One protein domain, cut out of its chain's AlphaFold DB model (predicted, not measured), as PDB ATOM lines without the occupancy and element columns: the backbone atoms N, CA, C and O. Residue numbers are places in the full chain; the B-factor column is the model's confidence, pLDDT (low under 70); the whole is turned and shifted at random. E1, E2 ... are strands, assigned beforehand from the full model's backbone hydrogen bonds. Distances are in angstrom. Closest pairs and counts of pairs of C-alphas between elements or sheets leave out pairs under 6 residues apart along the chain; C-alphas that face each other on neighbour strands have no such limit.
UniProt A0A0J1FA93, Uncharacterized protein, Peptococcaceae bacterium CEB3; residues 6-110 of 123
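What this domain is: This is residues 6 to 110 of the 123 residues of an uncharacterized protein of Peptococcaceae bacterium CEB3 (UniProt A0A0J1FA93). One antiparallel sheet of six strands curls like part of a barrel and folds back on itself: E1 and E4 form one leaf facing a second leaf of E2, E6 and E7, with E3 as the hinge, and the barrel stays open between E1 and E7. At one end of the long axis the hairpin E6 and E7 is extended by a small ribbon of E5 and E8, while the loop of residues 15 to 27 reaches to the opposite end. The printed part has 105 residues with eight named strands, E1 to E8 in chain order, and no named helix; the class is all strand, though named strands hold 47 residues, under half. The sheet's order is E1, E4, E3, E2, E6, E7. The whole is elongated, 50 by 28 by 22 A, and only just compact, close to loose, with a radius of gyration of the C-alphas of 15.5 A.

Where its parts are: Find C-alpha 10 at (23.815, 13.233, -21.791), where E1 begins, residues 10 to 14. E4 is residues 53 to 58, 17.3 A long, and E3 is residues 42 to 49, 20.8 A. E2 is residues 28 to 32. From C-alpha 85 at (15.313, 8.801, -14.167), E6 runs 24.2 A to residue 93; E7, residues 96 to 103, spans 23.5 A. E5 is residues 80 to 82, and E8, residues 106 to 108, ends at C-alpha 108 at (5.430, 17.766, -23.344).

How they stand to each other: Start in the strongly twisted sheet at edge strand E1: N 11 and O 56 of E4 are 2.8 A apart. E4 and E3 form a hairpin, with N 46 and O 57 at 2.8 A. E3's pairing is staggered, with E2 over residues 42 to 44 and with E4 over 45 to 49; across to E2, N 43 and O 31 are 2.8 A apart. E2, E3 and E4 are a meander, each strand the antiparallel neighbour of the one before, and E1 to E4 a Greek key, the first strand also pairing with the fourth. Next, N 32 of E2 and O 85 of E6 are 2.7 A apart, and in the hairpin E6 and E7, N 86 and O 102 are 2.8 A apart. Between the leaves, the closest C-alphas of E2 and E4, Ala 29 and Phe 56, are 6.8 A apart; E1 and E7 are apart. E5 runs on into E6 at 32 degrees and E7 into E8 at 36 degrees; N 108 and O 80 are 2.8 A apart.

The domain as a whole: Look to Ser 21 and Arg 110 for the two C-alphas farthest apart, 51.0 A. The links E1 to E2 and E4 to E5 are long; residues 71 to 72 of the second pair antiparallel with residues 6 to 7. The printed part has no cut, its mean pLDDT is 97.2, and no printed residue is under 70.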
ATOM      1  N   GLY A   6      11.633  12.395 -30.310       96.06
ATOM      2  CA  GLY A   6      12.822  11.869 -29.656       96.06
ATOM      3  C   GLY A   6      13.447  12.860 -28.680       96.06
ATOM      4  O   GLY A   6      13.584  14.039 -29.000       96.06
ATOM      5  N   ILE A   7      13.872  12.365 -27.520       97.00
ATOM      6  CA  ILE A   7      14.751  13.066 -26.588       97.00
ATOM      7  C   ILE A   7      16.171  12.524 -26.698       97.00
ATOM      8  O   ILE A   7      16.396  11.333 -26.933       97.00
ATOM      9  N   ASN A   8      17.141  13.404 -26.516       96.88
ATOM     10  CA  ASN A   8      18.535  13.033 -26.339       96.88
ATOM     11  C   ASN A   8      18.893  13.270 -24.879       96.88
ATOM     12  O   ASN A   8      18.351  14.173 -24.248       96.88
ATOM     13  N   GLN A   9      19.809  12.464 -24.361       96.75
ATOM     14  CA  GLN A   9      20.274  12.603 -22.995       96.75
ATOM     15  C   GLN A   9      21.785  12.441 -22.955       96.75
ATOM     16  O   GLN A   9      22.347  11.562 -23.615       96.75
ATOM     17  N   THR A  10      22.404  13.282 -22.136       97.94
ATOM     18  CA  THR A  10      23.815  13.233 -21.791       97.94
ATOM     19  C   THR A  10      23.929  13.265 -20.274       97.94
ATOM     20  O   THR A  10      23.355  14.138 -19.634       97.94
ATOM     21  N   VAL A  11      24.686  12.332 -19.706       98.06
ATOM     22  CA  VAL A  11      25.078  12.339 -18.295       98.06
ATOM     23  C   VAL A  11      26.577  12.563 -18.230       98.06
ATOM     24  O   VAL A  11      27.330  11.851 -18.890       98.06
ATOM     25  N   THR A  12      27.008  13.537 -17.439       97.94
ATOM     26  CA  THR A  12      28.425  13.830 -17.216       97.94
ATOM     27  C   THR A  12      28.757  13.579 -15.755       97.94
ATOM     28  O   THR A  12      28.046  14.054 -14.872       97.94
ATOM     29  N   ALA A  13      29.834  12.842 -15.508       97.56
ATOM     30  CA  ALA A  13      30.318  12.528 -14.175       97.56
ATOM     31  C   ALA A  13      31.743  13.051 -14.010       97.56
ATOM     32  O   ALA A  13      32.606  12.763 -14.834       97.56
ATOM     33  N   ASN A  14      31.977  13.807 -12.939       97.50
ATOM     34  CA  ASN A  14      33.295  14.314 -12.582       97.50
ATOM     35  C   ASN A  14      33.712  13.718 -11.236       97.50
ATOM     36  O   ASN A  14      33.125  14.046 -10.206       97.50
ATOM     37  N   VAL A  15      34.712  12.842 -11.251       96.69
ATOM     38  CA  VAL A  15      35.290  12.205 -10.065       96.69
ATOM     39  C   VAL A  15      36.580  12.935  -9.701       96.69
ATOM     40  O   VAL A  15      37.471  13.102 -10.528       96.69
ATOM     41  N   SER A  16      36.691  13.378  -8.451       96.38
ATOM     42  CA  SER A  16      37.902  14.009  -7.923       96.38
ATOM     43  C   SER A  16      38.424  13.203  -6.742       96.38
ATOM     44  O   SER A  16      37.658  12.812  -5.863       96.38
ATOM     45  N   THR A  17      39.724  12.922  -6.737       96.19
ATOM     46  CA  THR A  17      40.380  12.096  -5.720       96.19
ATOM     47  C   THR A  17      41.868  12.426  -5.646       96.19
ATOM     48  O   THR A  17      42.483  12.787  -6.651       96.19
ATOM     49  N   ASN A  18      42.465  12.266  -4.466       96.69
ATOM     50  CA  ASN A  18      43.917  12.269  -4.264       96.69
ATOM     51  C   ASN A  18      44.518  10.847  -4.223       96.69
ATOM     52  O   ASN A  18      45.721  10.704  -4.024       96.69
ATOM     53  N   GLN A  19      43.700   9.806  -4.412       95.31
ATOM     54  CA  GLN A  19      44.098   8.392  -4.431       95.31
ATOM     55  C   GLN A  19      43.699   7.738  -5.760       95.31
ATOM     56  O   GLN A  19      42.896   6.807  -5.801       95.31
ATOM     57  N   SER A  20      44.230   8.247  -6.872       94.50
ATOM     58  CA  SER A  20      43.803   7.823  -8.213       94.50
ATOM     59  C   SER A  20      44.095   6.355  -8.547       94.50
ATOM     60  O   SER A  20      43.438   5.770  -9.399       94.50
ATOM     61  N   SER A  21      45.042   5.723  -7.849       95.62
ATOM     62  CA  SER A  21      45.319   4.286  -7.975       95.62
ATOM     63  C   SER A  21      44.269   3.391  -7.311       95.62
ATOM     64  O   SER A  21      44.265   2.187  -7.551       95.62
ATOM     65  N   ALA A  22      43.404   3.957  -6.467       96.62
ATOM     66  CA  ALA A  22      42.436   3.219  -5.662       96.62
ATOM     67  C   ALA A  22      40.974   3.599  -5.966       96.62
ATOM     68  O   ALA A  22      40.060   3.049  -5.354       96.62
ATOM     69  N   VAL A  23      40.754   4.541  -6.890       97.94
ATOM     70  CA  VAL A  23      39.433   5.055  -7.266       97.94
ATOM     71  C   VAL A  23      39.221   4.915  -8.771       97.94
ATOM     72  O   VAL A  23      40.087   5.305  -9.557       97.94
ATOM     73  N   THR A  24      38.066   4.397  -9.185       97.69
ATOM     74  CA  THR A  24      37.671   4.342 -10.603       97.69
ATOM     75  C   THR A  24      36.887   5.588 -11.011       97.69
ATOM     76  O   THR A  24      36.429   6.366 -10.176       97.69
ATOM     77  N   ASP A  25      36.722   5.794 -12.315       96.88
ATOM     78  CA  ASP A  25      35.669   6.666 -12.828       96.88
ATOM     79  C   ASP A  25      34.279   6.069 -12.562       96.88
ATOM     80  O   ASP A  25      34.156   4.922 -12.135       96.88
ATOM     81  N   ALA A  26      33.220   6.839 -12.824       97.44
ATOM     82  CA  ALA A  26      31.893   6.252 -12.983       97.44
ATOM     83  C   ALA A  26      31.855   5.468 -14.299       97.44
ATOM     84  O   ALA A  26      32.278   6.003 -15.330       97.44
ATOM     85  N   GLN A  27      31.334   4.238 -14.260       97.75
ATOM     86  CA  GLN A  27      31.451   3.274 -15.365       97.75
ATOM     87  C   GLN A  27      30.106   2.898 -15.993       97.75
ATOM     88  O   GLN A  27      30.069   2.502 -17.158       97.75
ATOM     89  N   THR A  28      28.997   3.073 -15.269       98.31
ATOM     90  CA  THR A  28      27.683   2.609 -15.725       98.31
ATOM     91  C   THR A  28      26.602   3.644 -15.450       98.31
ATOM     92  O   THR A  28      26.511   4.193 -14.356       98.31
ATOM     93  N   ALA A  29      25.725   3.867 -16.428       98.44
ATOM     94  CA  ALA A  29      24.525   4.679 -16.261       98.44
ATOM     95  C   ALA A  29      23.307   3.984 -16.882       98.44
ATOM     96  O   ALA A  29      23.333   3.587 -18.050       98.44
ATOM     97  N   VAL A  30      22.222   3.862 -16.117       98.38
ATOM     98  CA  VAL A  30      20.975   3.208 -16.541       98.38
ATOM     99  C   VAL A  30      19.818   4.184 -16.417       98.38
ATOM    100  O   VAL A  30      19.623   4.778 -15.364       98.38
ATOM    101  N   THR A  31      19.043   4.358 -17.488       98.56
ATOM    102  CA  THR A  31      17.896   5.277 -17.519       98.56
ATOM    103  C   THR A  31      16.576   4.523 -17.571       98.56
ATOM    104  O   THR A  31      16.375   3.693 -18.454       98.56
ATOM    105  N   TYR A  32      15.678   4.850 -16.651       98.38
ATOM    106  CA  TYR A  32      14.299   4.398 -16.543       98.38
ATOM    107  C   TYR A  32      13.363   5.506 -17.018       98.38
ATOM    108  O   TYR A  32      13.674   6.694 -16.905       98.38
ATOM    109  N   PHE A  33      12.200   5.118 -17.532       98.38
ATOM    110  CA  PHE A  33      11.308   6.052 -18.209       98.38
ATOM    111  C   PHE A  33       9.901   6.069 -17.594       98.38
ATOM    112  O   PHE A  33       9.398   5.015 -17.177       98.38
ATOM    113  N   PRO A  34       9.245   7.246 -17.555       98.12
ATOM    114  CA  PRO A  34       7.947   7.414 -16.907       98.12
ATOM    115  C   PRO A  34       6.823   6.622 -17.582       98.12
ATOM    116  O   PRO A  34       5.896   6.187 -16.902       98.12
ATOM    117  N   GLU A  35       6.888   6.374 -18.893       97.94
ATOM    118  CA  GLU A  35       5.860   5.604 -19.607       97.94
ATOM    119  C   GLU A  35       5.763   4.140 -19.157       97.94
ATOM    120  O   GLU A  35       4.734   3.500 -19.360       97.94
ATOM    121  N   PHE A  36       6.810   3.632 -18.503       97.75
ATOM    122  CA  PHE A  36       6.861   2.296 -17.912       97.75
ATOM    123  C   PHE A  36       6.750   2.334 -16.387       97.75
ATOM    124  O   PHE A  36       7.109   1.357 -15.728       97.75
ATOM    125  N   ARG A  37       6.322   3.473 -15.820       97.25
ATOM    126  CA  ARG A  37       6.290   3.737 -14.371       97.25
ATOM    127  C   ARG A  37       7.630   3.479 -13.682       97.25
ATOM    128  O   ARG A  37       7.664   3.210 -12.492       97.25
ATOM    129  N   TYR A  38       8.730   3.569 -14.430       97.62
ATOM    130  CA  TYR A  38      10.081   3.252 -13.963       97.62
ATOM    131  C   TYR A  38      10.303   1.789 -13.523       97.62
ATOM    132  O   TYR A  38      11.295   1.502 -12.862       97.62
ATOM    133  N   GLU A  39       9.433   0.850 -13.912       96.75
ATOM    134  CA  GLU A  39       9.470  -0.532 -13.404       96.75
ATOM    135  C   GLU A  39      10.014  -1.542 -14.421       96.75
ATOM    136  O   GLU A  39      10.865  -2.370 -14.103       96.75
ATOM    137  N   THR A  40       9.508  -1.506 -15.655       95.75
ATOM    138  CA  THR A  40       9.605  -2.663 -16.570       95.75
ATOM    139  C   THR A  40      10.578  -2.480 -17.728       95.75
ATOM    140  O   THR A  40      10.898  -3.444 -18.423       95.75
ATOM    141  N   TYR A  41      11.073  -1.263 -17.943       96.44
ATOM    142  CA  TYR A  41      11.991  -0.967 -19.033       96.44
ATOM    143  C   TYR A  41      13.011   0.088 -18.629       96.44
ATOM    144  O   TYR A  41      12.687   1.126 -18.046       96.44
ATOM    145  N   TRP A  42      14.251  -0.174 -19.019       97.25
ATOM    146  CA  TRP A  42      15.366   0.738 -18.863       97.25
ATOM    147  C   TRP A  42      16.292   0.654 -20.073       97.25
ATOM    148  O   TRP A  42      16.293  -0.316 -20.837       97.25
ATOM    149  N   ARG A  43      17.117   1.683 -20.248       97.75
ATOM    150  CA  ARG A  43      18.185   1.724 -21.248       97.75
ATOM    151  C   ARG A  43      19.528   1.922 -20.564       97.75
ATOM    152  O   ARG A  43      19.736   2.919 -19.881       97.75
ATOM    153  N   LEU A  44      20.448   0.989 -20.806       98.06
ATOM    154  CA  LEU A  44      21.863   1.164 -20.487       98.06
ATOM    155  C   LEU A  44      22.453   2.197 -21.446       98.06
ATOM    156  O   LEU A  44      22.386   2.028 -22.671       98.06
ATOM    157  N   LEU A  45      23.016   3.257 -20.877       98.44
ATOM    158  CA  LEU A  45      23.731   4.275 -21.624       98.44
ATOM    159  C   LEU A  45      25.102   3.745 -22.061       98.44
ATOM    160  O   LEU A  45      25.685   2.854 -21.451       98.44
ATOM    161  N   GLU A  46      25.603   4.277 -23.164       98.44
ATOM    162  CA  GLU A  46      26.954   4.037 -23.649       98.44
ATOM    163  C   GLU A  46      27.902   5.053 -23.026       98.44
ATOM    164  O   GLU A  46      27.629   6.254 -23.079       98.44
ATOM    165  N   GLN A  47      29.020   4.582 -22.478       97.94
ATOM    166  CA  GLN A  47      30.116   5.443 -22.055       97.94
ATOM    167  C   GLN A  47      30.825   5.985 -23.305       97.94
ATOM    168  O   GLN A  47      31.654   5.321 -23.918       97.94
ATOM    169  N   THR A  48      30.448   7.191 -23.716       98.19
ATOM    170  CA  THR A  48      31.021   7.886 -24.883       98.19
ATOM    171  C   THR A  48      32.356   8.563 -24.578       98.19
ATOM    172  O   THR A  48      33.126   8.850 -25.490       98.19
ATOM    173  N   GLN A  49      32.633   8.803 -23.297       98.06
ATOM    174  CA  GLN A  49      33.909   9.290 -22.791       98.06
ATOM    175  C   GLN A  49      34.178   8.605 -21.452       98.06
ATOM    176  O   GLN A  49      33.306   8.611 -20.584       98.06
ATOM    177  N   ALA A  50      35.359   8.012 -21.304       95.94
ATOM    178  CA  ALA A  50      35.800   7.344 -20.082       95.94
ATOM    179  C   ALA A  50      36.762   8.227 -19.269       95.94
ATOM    180  O   ALA A  50      37.190   9.291 -19.727       95.94
ATOM    181  N   GLY A  51      37.127   7.760 -18.077       96.56
ATOM    182  CA  GLY A  51      38.007   8.460 -17.151       96.56
ATOM    183  C   GLY A  51      37.236   9.365 -16.195       96.56
ATOM    184  O   GLY A  51      36.012   9.434 -16.217       96.56
ATOM    185  N   TYR A  52      37.954  10.083 -15.333       96.81
ATOM    186  CA  TYR A  52      37.345  10.853 -14.240       96.81
ATOM    187  C   TYR A  52      36.412  11.986 -14.676       96.81
ATOM    188  O   TYR A  52      35.675  12.494 -13.844       96.81
ATOM    189  N   SER A  53      36.406  12.350 -15.957       97.31
ATOM    190  CA  SER A  53      35.382  13.189 -16.582       97.31
ATOM    191  C   SER A  53      34.613  12.343 -17.603       97.31
ATOM    192  O   SER A  53      34.764  12.535 -18.814       97.31
ATOM    193  N   SER A  54      33.836  11.366 -17.133       97.81
ATOM    194  CA  SER A  54      33.121  10.439 -18.008       97.81
ATOM    195  C   SER A  54      31.805  11.025 -18.522       97.81
ATOM    196  O   SER A  54      31.167  11.877 -17.894       97.81
ATOM    197  N   LYS A  55      31.397  10.575 -19.712       98.50
ATOM    198  CA  LYS A  55      30.181  11.016 -20.402       98.50
ATOM    199  C   LYS A  55      29.398   9.819 -20.915       98.50
ATOM    200  O   LYS A  55      29.934   8.996 -21.660       98.50
ATOM    201  N   PHE A  56      28.110   9.786 -20.604       98.69
ATOM    202  CA  PHE A  56      27.191   8.735 -21.012       98.69
ATOM    203  C   PHE A  56      26.059   9.287 -21.863       98.69
ATOM    204  O   PHE A  56      25.474  10.321 -21.546       98.69
ATOM    205  N   GLU A  57      25.718   8.570 -22.926       98.56
ATOM    206  CA  GLU A  57      24.621   8.924 -23.826       98.56
ATOM    207  C   GLU A  57      23.816   7.680 -24.191       98.56
ATOM    208  O   GLU A  57      24.265   6.548 -24.013       98.56
ATOM    209  N   PHE A  58      22.621   7.846 -24.755       98.38
ATOM    210  CA  PHE A  58      21.918   6.698 -25.321       98.38
ATOM    211  C   PHE A  58      22.782   5.991 -26.375       98.38
ATOM    212  O   PHE A  58      23.411   6.638 -27.215       98.38
ATOM    213  N   LYS A  59      22.749   4.654 -26.390       97.75
ATOM    214  CA  LYS A  59      23.251   3.872 -27.531       97.75
ATOM    215  C   LYS A  59      22.552   4.319 -28.829       97.75
ATOM    216  O   LYS A  59      21.366   4.680 -28.763       97.75
ATOM    217  N   PRO A  60      23.229   4.276 -29.996       97.25
ATOM    218  CA  PRO A  60      22.619   4.600 -31.280       97.25
ATOM    219  C   PRO A  60      21.314   3.832 -31.466       97.25
ATOM    220  O   PRO A  60      21.259   2.609 -31.314       97.25
ATOM    221  N   ASN A  61      20.234   4.555 -31.755       95.38
ATOM    222  CA  ASN A  61      18.925   3.942 -31.873       95.38
ATOM    223  C   ASN A  61      18.761   3.346 -33.274       95.38
ATOM    224  O   ASN A  61      18.668   4.081 -34.256       95.38
ATOM    225  N   LYS A  62      18.675   2.013 -33.361       93.69
ATOM    226  CA  LYS A  62      18.461   1.288 -34.625       93.69
ATOM    227  C   LYS A  62      17.130   1.616 -35.313       93.69
ATOM    228  O   LYS A  62      17.011   1.404 -36.511       93.69
ATOM    229  N   TYR A  63      16.153   2.132 -34.567       92.06
ATOM    230  CA  TYR A  63      14.851   2.560 -35.083       92.06
ATOM    231  C   TYR A  63      14.838   4.028 -35.527       92.06
ATOM    232  O   TYR A  63      13.840   4.508 -36.050       92.06
ATOM    233  N   SER A  64      15.931   4.768 -35.318       92.88
ATOM    234  CA  SER A  64      16.075   6.113 -35.868       92.88
ATOM    235  C   SER A  64      16.554   6.032 -37.316       92.88
ATOM    236  O   SER A  64      17.601   5.439 -37.577       92.88
ATOM    237  N   THR A  65      15.867   6.719 -38.234       92.44
ATOM    238  CA  THR A  65      16.258   6.848 -39.654       92.44
ATOM    239  C   THR A  65      17.724   7.255 -39.832       92.44
ATOM    240  O   THR A  65      18.401   6.778 -40.736       92.44
ATOM    241  N   TYR A  66      18.240   8.096 -38.931       93.19
ATOM    242  CA  TYR A  66      19.612   8.612 -38.971       93.19
ATOM    243  C   TYR A  66      20.506   8.031 -37.865       93.19
ATOM    244  O   TYR A  66      21.493   8.662 -37.489       93.19
ATOM    245  N   LYS A  67      20.144   6.875 -37.285       93.38
ATOM    246  CA  LYS A  67      20.869   6.222 -36.174       93.38
ATOM    247  C   LYS A  67      21.166   7.160 -34.991       93.38
ATOM    248  O   LYS A  67      22.184   7.021 -34.312       93.38
ATOM    249  N   ARG A  68      20.287   8.136 -34.727       96.12
ATOM    250  CA  ARG A  68      20.495   9.120 -33.653       96.12
ATOM    251  C   ARG A  68      20.482   8.441 -32.282       96.12
ATOM    252  O   ARG A  68      19.739   7.485 -32.056       96.12
ATOM    253  N   ARG A  69      21.263   8.972 -31.340       97.38
ATOM    254  CA  ARG A  69      21.286   8.580 -29.917       97.38
ATOM    255  C   ARG A  69      20.057   9.132 -29.181       97.38
ATOM    256  O   ARG A  69      20.170  10.014 -28.338       97.38
ATOM    257  N   THR A  70      18.868   8.664 -29.560       96.88
ATOM    258  CA  THR A  70      17.589   9.221 -29.095       96.88
ATOM    259  C   THR A  70      16.667   8.161 -28.494       96.88
ATOM    260  O   THR A  70      16.728   6.977 -28.854       96.88
ATOM    261  N   HIS A  71      15.811   8.580 -27.568       97.31
ATOM    262  CA  HIS A  71      14.672   7.824 -27.047       97.31
ATOM    263  C   HIS A  71      13.381   8.498 -27.493       97.31
ATOM    264  O   HIS A  71      13.193   9.677 -27.217       97.31
ATOM    265  N   PHE A  72      12.506   7.782 -28.194       97.00
ATOM    266  CA  PHE A  72      11.221   8.339 -28.612       97.00
ATOM    267  C   PHE A  72      10.214   8.231 -27.475       97.00
ATOM    268  O   PHE A  72       9.972   7.139 -26.967       97.00
ATOM    269  N   THR A  73       9.630   9.367 -27.097       97.56
ATOM    270  CA  THR A  73       8.514   9.389 -26.146       97.56
ATOM    271  C   THR A  73       7.278   8.740 -26.783       97.56
ATOM    272  O   THR A  73       7.094   8.865 -27.998       97.56
ATOM    273  N   PRO A  74       6.404   8.056 -26.027       97.12
ATOM    274  CA  PRO A  74       5.169   7.530 -26.599       97.12
ATOM    275  C   PRO A  74       4.262   8.661 -27.078       97.12
ATOM    276  O   PRO A  74       4.073   9.649 -26.373       97.12
ATOM    277  N   ILE A  75       3.645   8.503 -28.249       96.75
ATOM    278  CA  ILE A  75       2.761   9.530 -28.827       96.75
ATOM    279  C   ILE A  75       1.519   9.815 -27.970       96.75
ATOM    280  O   ILE A  75       0.970  10.909 -28.006       96.75
ATOM    281  N   TRP A  76       1.094   8.838 -27.172       96.69
ATOM    282  CA  TRP A  76      -0.040   8.942 -26.254       96.69
ATOM    283  C   TRP A  76       0.343   9.488 -24.871       96.69
ATOM    284  O   TRP A  76      -0.538   9.637 -24.027       96.69
ATOM    285  N   PHE A  77       1.630   9.744 -24.599       98.00
ATOM    286  CA  PHE A  77       2.051  10.236 -23.288       98.00
ATOM    287  C   PHE A  77       1.422  11.617 -23.026       98.00
ATOM    288  O   PHE A  77       1.462  12.463 -23.924       98.00
ATOM    289  N   PRO A  78       0.825  11.847 -21.842       97.44
ATOM    290  CA  PRO A  78       0.057  13.057 -21.577       97.44
ATOM    291  C   PRO A  78       0.923  14.319 -21.573       97.44
ATOM    292  O   PRO A  78       2.125  14.282 -21.298       97.44
ATOM    293  N   ASP A  79       0.273  15.457 -21.814       98.31
ATOM    294  CA  ASP A  79       0.875  16.770 -21.604       98.31
ATOM    295  C   ASP A  79       1.349  16.916 -20.152       98.31
ATOM    296  O   ASP A  79       0.658  16.526 -19.208       98.31
ATOM    297  N   GLY A  80       2.529  17.506 -19.969       98.12
ATOM    298  CA  GLY A  80       3.137  17.665 -18.652       98.12
ATOM    299  C   GLY A  80       4.635  17.394 -18.642       98.12
ATOM    300  O   GLY A  80       5.324  17.544 -19.651       98.12
ATOM    301  N   SER A  81       5.152  17.044 -17.465       98.12
ATOM    302  CA  SER A  81       6.566  16.716 -17.290       98.12
ATOM    303  C   SER A  81       6.851  15.297 -17.769       98.12
ATOM    304  O   SER A  81       6.246  14.342 -17.285       98.12
ATOM    305  N   TYR A  82       7.800  15.156 -18.687       98.38
ATOM    306  CA  TYR A  82       8.406  13.879 -19.027       98.38
ATOM    307  C   TYR A  82       9.797  13.837 -18.398       98.38
ATOM    308  O   TYR A  82      10.706  14.545 -18.841       98.38
ATOM    309  N   THR A  83       9.934  13.034 -17.344       98.44
ATOM    310  CA  THR A  83      11.113  13.016 -16.468       98.44
ATOM    311  C   THR A  83      11.762  11.633 -16.488       98.44
ATOM    312  O   THR A  83      11.357  10.760 -15.715       98.44
ATOM    313  N   PRO A  84      12.739  11.379 -17.374       97.88
ATOM    314  CA  PRO A  84      13.598  10.209 -17.265       97.88
ATOM    315  C   PRO A  84      14.355  10.210 -15.935       97.88
ATOM    316  O   PRO A  84      14.765  11.256 -15.428       97.88
ATOM    317  N   TYR A  85      14.554   9.019 -15.389       98.19
ATOM    318  CA  TYR A  85      15.313   8.801 -14.167       98.19
ATOM    319  C   TYR A  85      16.571   8.013 -14.495       98.19
ATOM    320  O   TYR A  85      16.478   6.922 -15.053       98.19
ATOM    321  N   THR A  86      17.743   8.525 -14.145       98.50
ATOM    322  CA  THR A  86      19.014   7.852 -14.401       98.50
ATOM    323  C   THR A  86      19.727   7.505 -13.112       98.50
ATOM    324  O   THR A  86      19.951   8.359 -12.262       98.50
ATOM    325  N   TRP A  87      20.143   6.250 -13.004       98.31
ATOM    326  CA  TRP A  87      21.021   5.779 -11.947       98.31
ATOM    327  C   TRP A  87      22.440   5.642 -12.501       98.31
ATOM    328  O   TRP A  87      22.684   4.835 -13.403       98.31
ATOM    329  N   LEU A  88      23.352   6.480 -12.011       98.44
ATOM    330  CA  LEU A  88      24.780   6.442 -12.325       98.44
ATOM    331  C   LEU A  88      25.496   5.683 -11.204       98.44
ATOM    332  O   LEU A  88      25.361   6.041 -10.033       98.44
ATOM    333  N   ILE A  89      26.235   4.636 -11.558       98.00
ATOM    334  CA  ILE A  89      26.819   3.666 -10.626       98.00
ATOM    335  C   ILE A  89      28.249   3.285 -11.040       98.00
ATOM    336  O   ILE A  89      28.796   3.806 -12.017       98.00
ATOM    337  N   ASP A  90      28.839   2.357 -10.284       97.56
ATOM    338  CA  ASP A  90      30.149   1.755 -10.540       97.56
ATOM    339  C   ASP A  90      31.326   2.741 -10.468       97.56
ATOM    340  O   ASP A  90      32.318   2.591 -11.172       97.56
ATOM    341  N   CYS A  91      31.247   3.749  -9.594       97.50
ATOM    342  CA  CYS A  91      32.420   4.524  -9.183       97.50
ATOM    343  C   CYS A  91      32.999   3.913  -7.900       97.50
ATOM    344  O   CYS A  91      32.515   4.178  -6.799       97.50
ATOM    345  N   TRP A  92      34.016   3.067  -8.026       98.12
ATOM    346  CA  TRP A  92      34.585   2.310  -6.918       98.12
ATOM    347  C   TRP A  92      35.645   3.100  -6.161       98.12
ATOM    348  O   TRP A  92      36.504   3.746  -6.754       98.12
ATOM    349  N   THR A  93      35.591   3.012  -4.835       97.50
ATOM    350  CA  THR A  93      36.582   3.549  -3.895       97.50
ATOM    351  C   THR A  93      36.971   2.453  -2.894       97.50
ATOM    352  O   THR A  93      36.248   1.457  -2.786       97.50
ATOM    353  N   PRO A  94      38.030   2.624  -2.081       97.06
ATOM    354  CA  PRO A  94      38.358   1.667  -1.018       97.06
ATOM    355  C   PRO A  94      37.231   1.452   0.003       97.06
ATOM    356  O   PRO A  94      37.184   0.414   0.654       97.06
ATOM    357  N   ALA A  95      36.325   2.426   0.146       96.50
ATOM    358  CA  ALA A  95      35.185   2.360   1.056       96.50
ATOM    359  C   ALA A  95      33.924   1.748   0.417       96.50
ATOM    360  O   ALA A  95      32.914   1.582   1.098       96.50
ATOM    361  N   GLY A  96      33.969   1.415  -0.876       97.44
ATOM    362  CA  GLY A  96      32.850   0.845  -1.621       97.44
ATOM    363  C   GLY A  96      32.457   1.657  -2.853       97.44
ATOM    364  O   GLY A  96      33.148   2.593  -3.267       97.44
ATOM    365  N   MET A  97      31.338   1.254  -3.452       97.75
ATOM    366  CA  MET A  97      30.803   1.846  -4.674       97.75
ATOM    367  C   MET A  97      29.989   3.107  -4.379       97.75
ATOM    368  O   MET A  97      29.034   3.078  -3.602       97.75
ATOM    369  N   LEU A  98      30.320   4.194  -5.069       97.56
ATOM    370  CA  LEU A  98      29.506   5.398  -5.131       97.56
ATOM    371  C   LEU A  98      28.454   5.267  -6.235       97.56
ATOM    372  O   LEU A  98      28.716   4.742  -7.320       97.56
ATOM    373  N   SER A  99      27.262   5.784  -5.953       97.00
ATOM    374  CA  SER A  99      26.165   5.883  -6.913       97.00
ATOM    375  C   SER A  99      25.371   7.165  -6.698       97.00
ATOM    376  O   SER A  99      25.377   7.733  -5.604       97.00
ATOM    377  N   VAL A 100      24.695   7.633  -7.744       97.31
ATOM    378  CA  VAL A 100      23.859   8.833  -7.688       97.31
ATOM    379  C   VAL A 100      22.633   8.690  -8.583       97.31
ATOM    380  O   VAL A 100      22.689   8.127  -9.679       97.31
ATOM    381  N   ASN A 101      21.524   9.231  -8.095       97.44
ATOM    382  CA  ASN A 101      20.262   9.310  -8.811       97.44
ATOM    383  C   ASN A 101      20.146  10.688  -9.456       97.44
ATOM    384  O   ASN A 101      20.328  11.706  -8.790       97.44
ATOM    385  N   LEU A 102      19.844  10.714 -10.748       97.50
ATOM    386  CA  LEU A 102      19.777  11.916 -11.564       97.50
ATOM    387  C   LEU A 102      18.427  11.969 -12.271       97.50
ATOM    388  O   LEU A 102      17.920  10.959 -12.757       97.50
ATOM    389  N   THR A 103      17.864  13.162 -12.368       96.88
ATOM    390  CA  THR A 103      16.621  13.415 -13.096       96.88
ATOM    391  C   THR A 103      16.722  14.757 -13.787       96.88
ATOM    392  O   THR A 103      17.211  15.718 -13.197       96.88
ATOM    393  N   ASP A 104      16.197  14.824 -14.998       96.50
ATOM    394  CA  ASP A 104      15.951  16.067 -15.716       96.50
ATOM    395  C   ASP A 104      14.630  15.917 -16.476       96.50
ATOM    396  O   ASP A 104      14.160  14.798 -16.699       96.50
ATOM    397  N   SER A 105      13.981  17.025 -16.812       97.31
ATOM    398  CA  SER A 105      12.618  17.014 -17.338       97.31
ATOM    399  C   SER A 105      12.485  17.832 -18.608       97.31
ATOM    400  O   SER A 105      12.952  18.964 -18.698       97.31
ATOM    401  N   VAL A 106      11.731  17.297 -19.566       97.50
ATOM    402  CA  VAL A 106      11.225  18.070 -20.703       97.50
ATOM    403  C   VAL A 106       9.718  18.231 -20.574       97.50
ATOM    404  O   VAL A 106       9.006  17.307 -20.187       97.50
ATOM    405  N   THR A 107       9.202  19.408 -20.918       98.44
ATOM    406  CA  THR A 107       7.753  19.623 -20.953       98.44
ATOM    407  C   THR A 107       7.184  19.153 -22.289       98.44
ATOM    408  O   THR A 107       7.563  19.665 -23.354       98.44
ATOM    409  N   LEU A 108       6.250  18.206 -22.224       98.25
ATOM    410  CA  LEU A 108       5.430  17.766 -23.344       98.25
ATOM    411  C   LEU A 108       4.162  18.614 -23.433       98.25
ATOM    412  O   LEU A 108       3.519  18.903 -22.423       98.25
ATOM    413  N   ARG A 109       3.839  19.049 -24.649       97.62
ATOM    414  CA  ARG A 109       2.596  19.740 -24.995       97.62
ATOM    415  C   ARG A 109       2.158  19.281 -26.371       97.62
ATOM    416  O   ARG A 109       2.944  19.449 -27.307       97.62
ATOM    417  N   ARG A 110       0.914  18.821 -26.506       96.62
ATOM    418  CA  ARG A 110       0.372  18.233 -27.737       96.62
ATOM    419  C   ARG A 110       1.155  16.987 -28.179       96.62
ATOM    420  O   ARG A 110       2.128  16.571 -27.546       96.62
TER     421      ARG A 110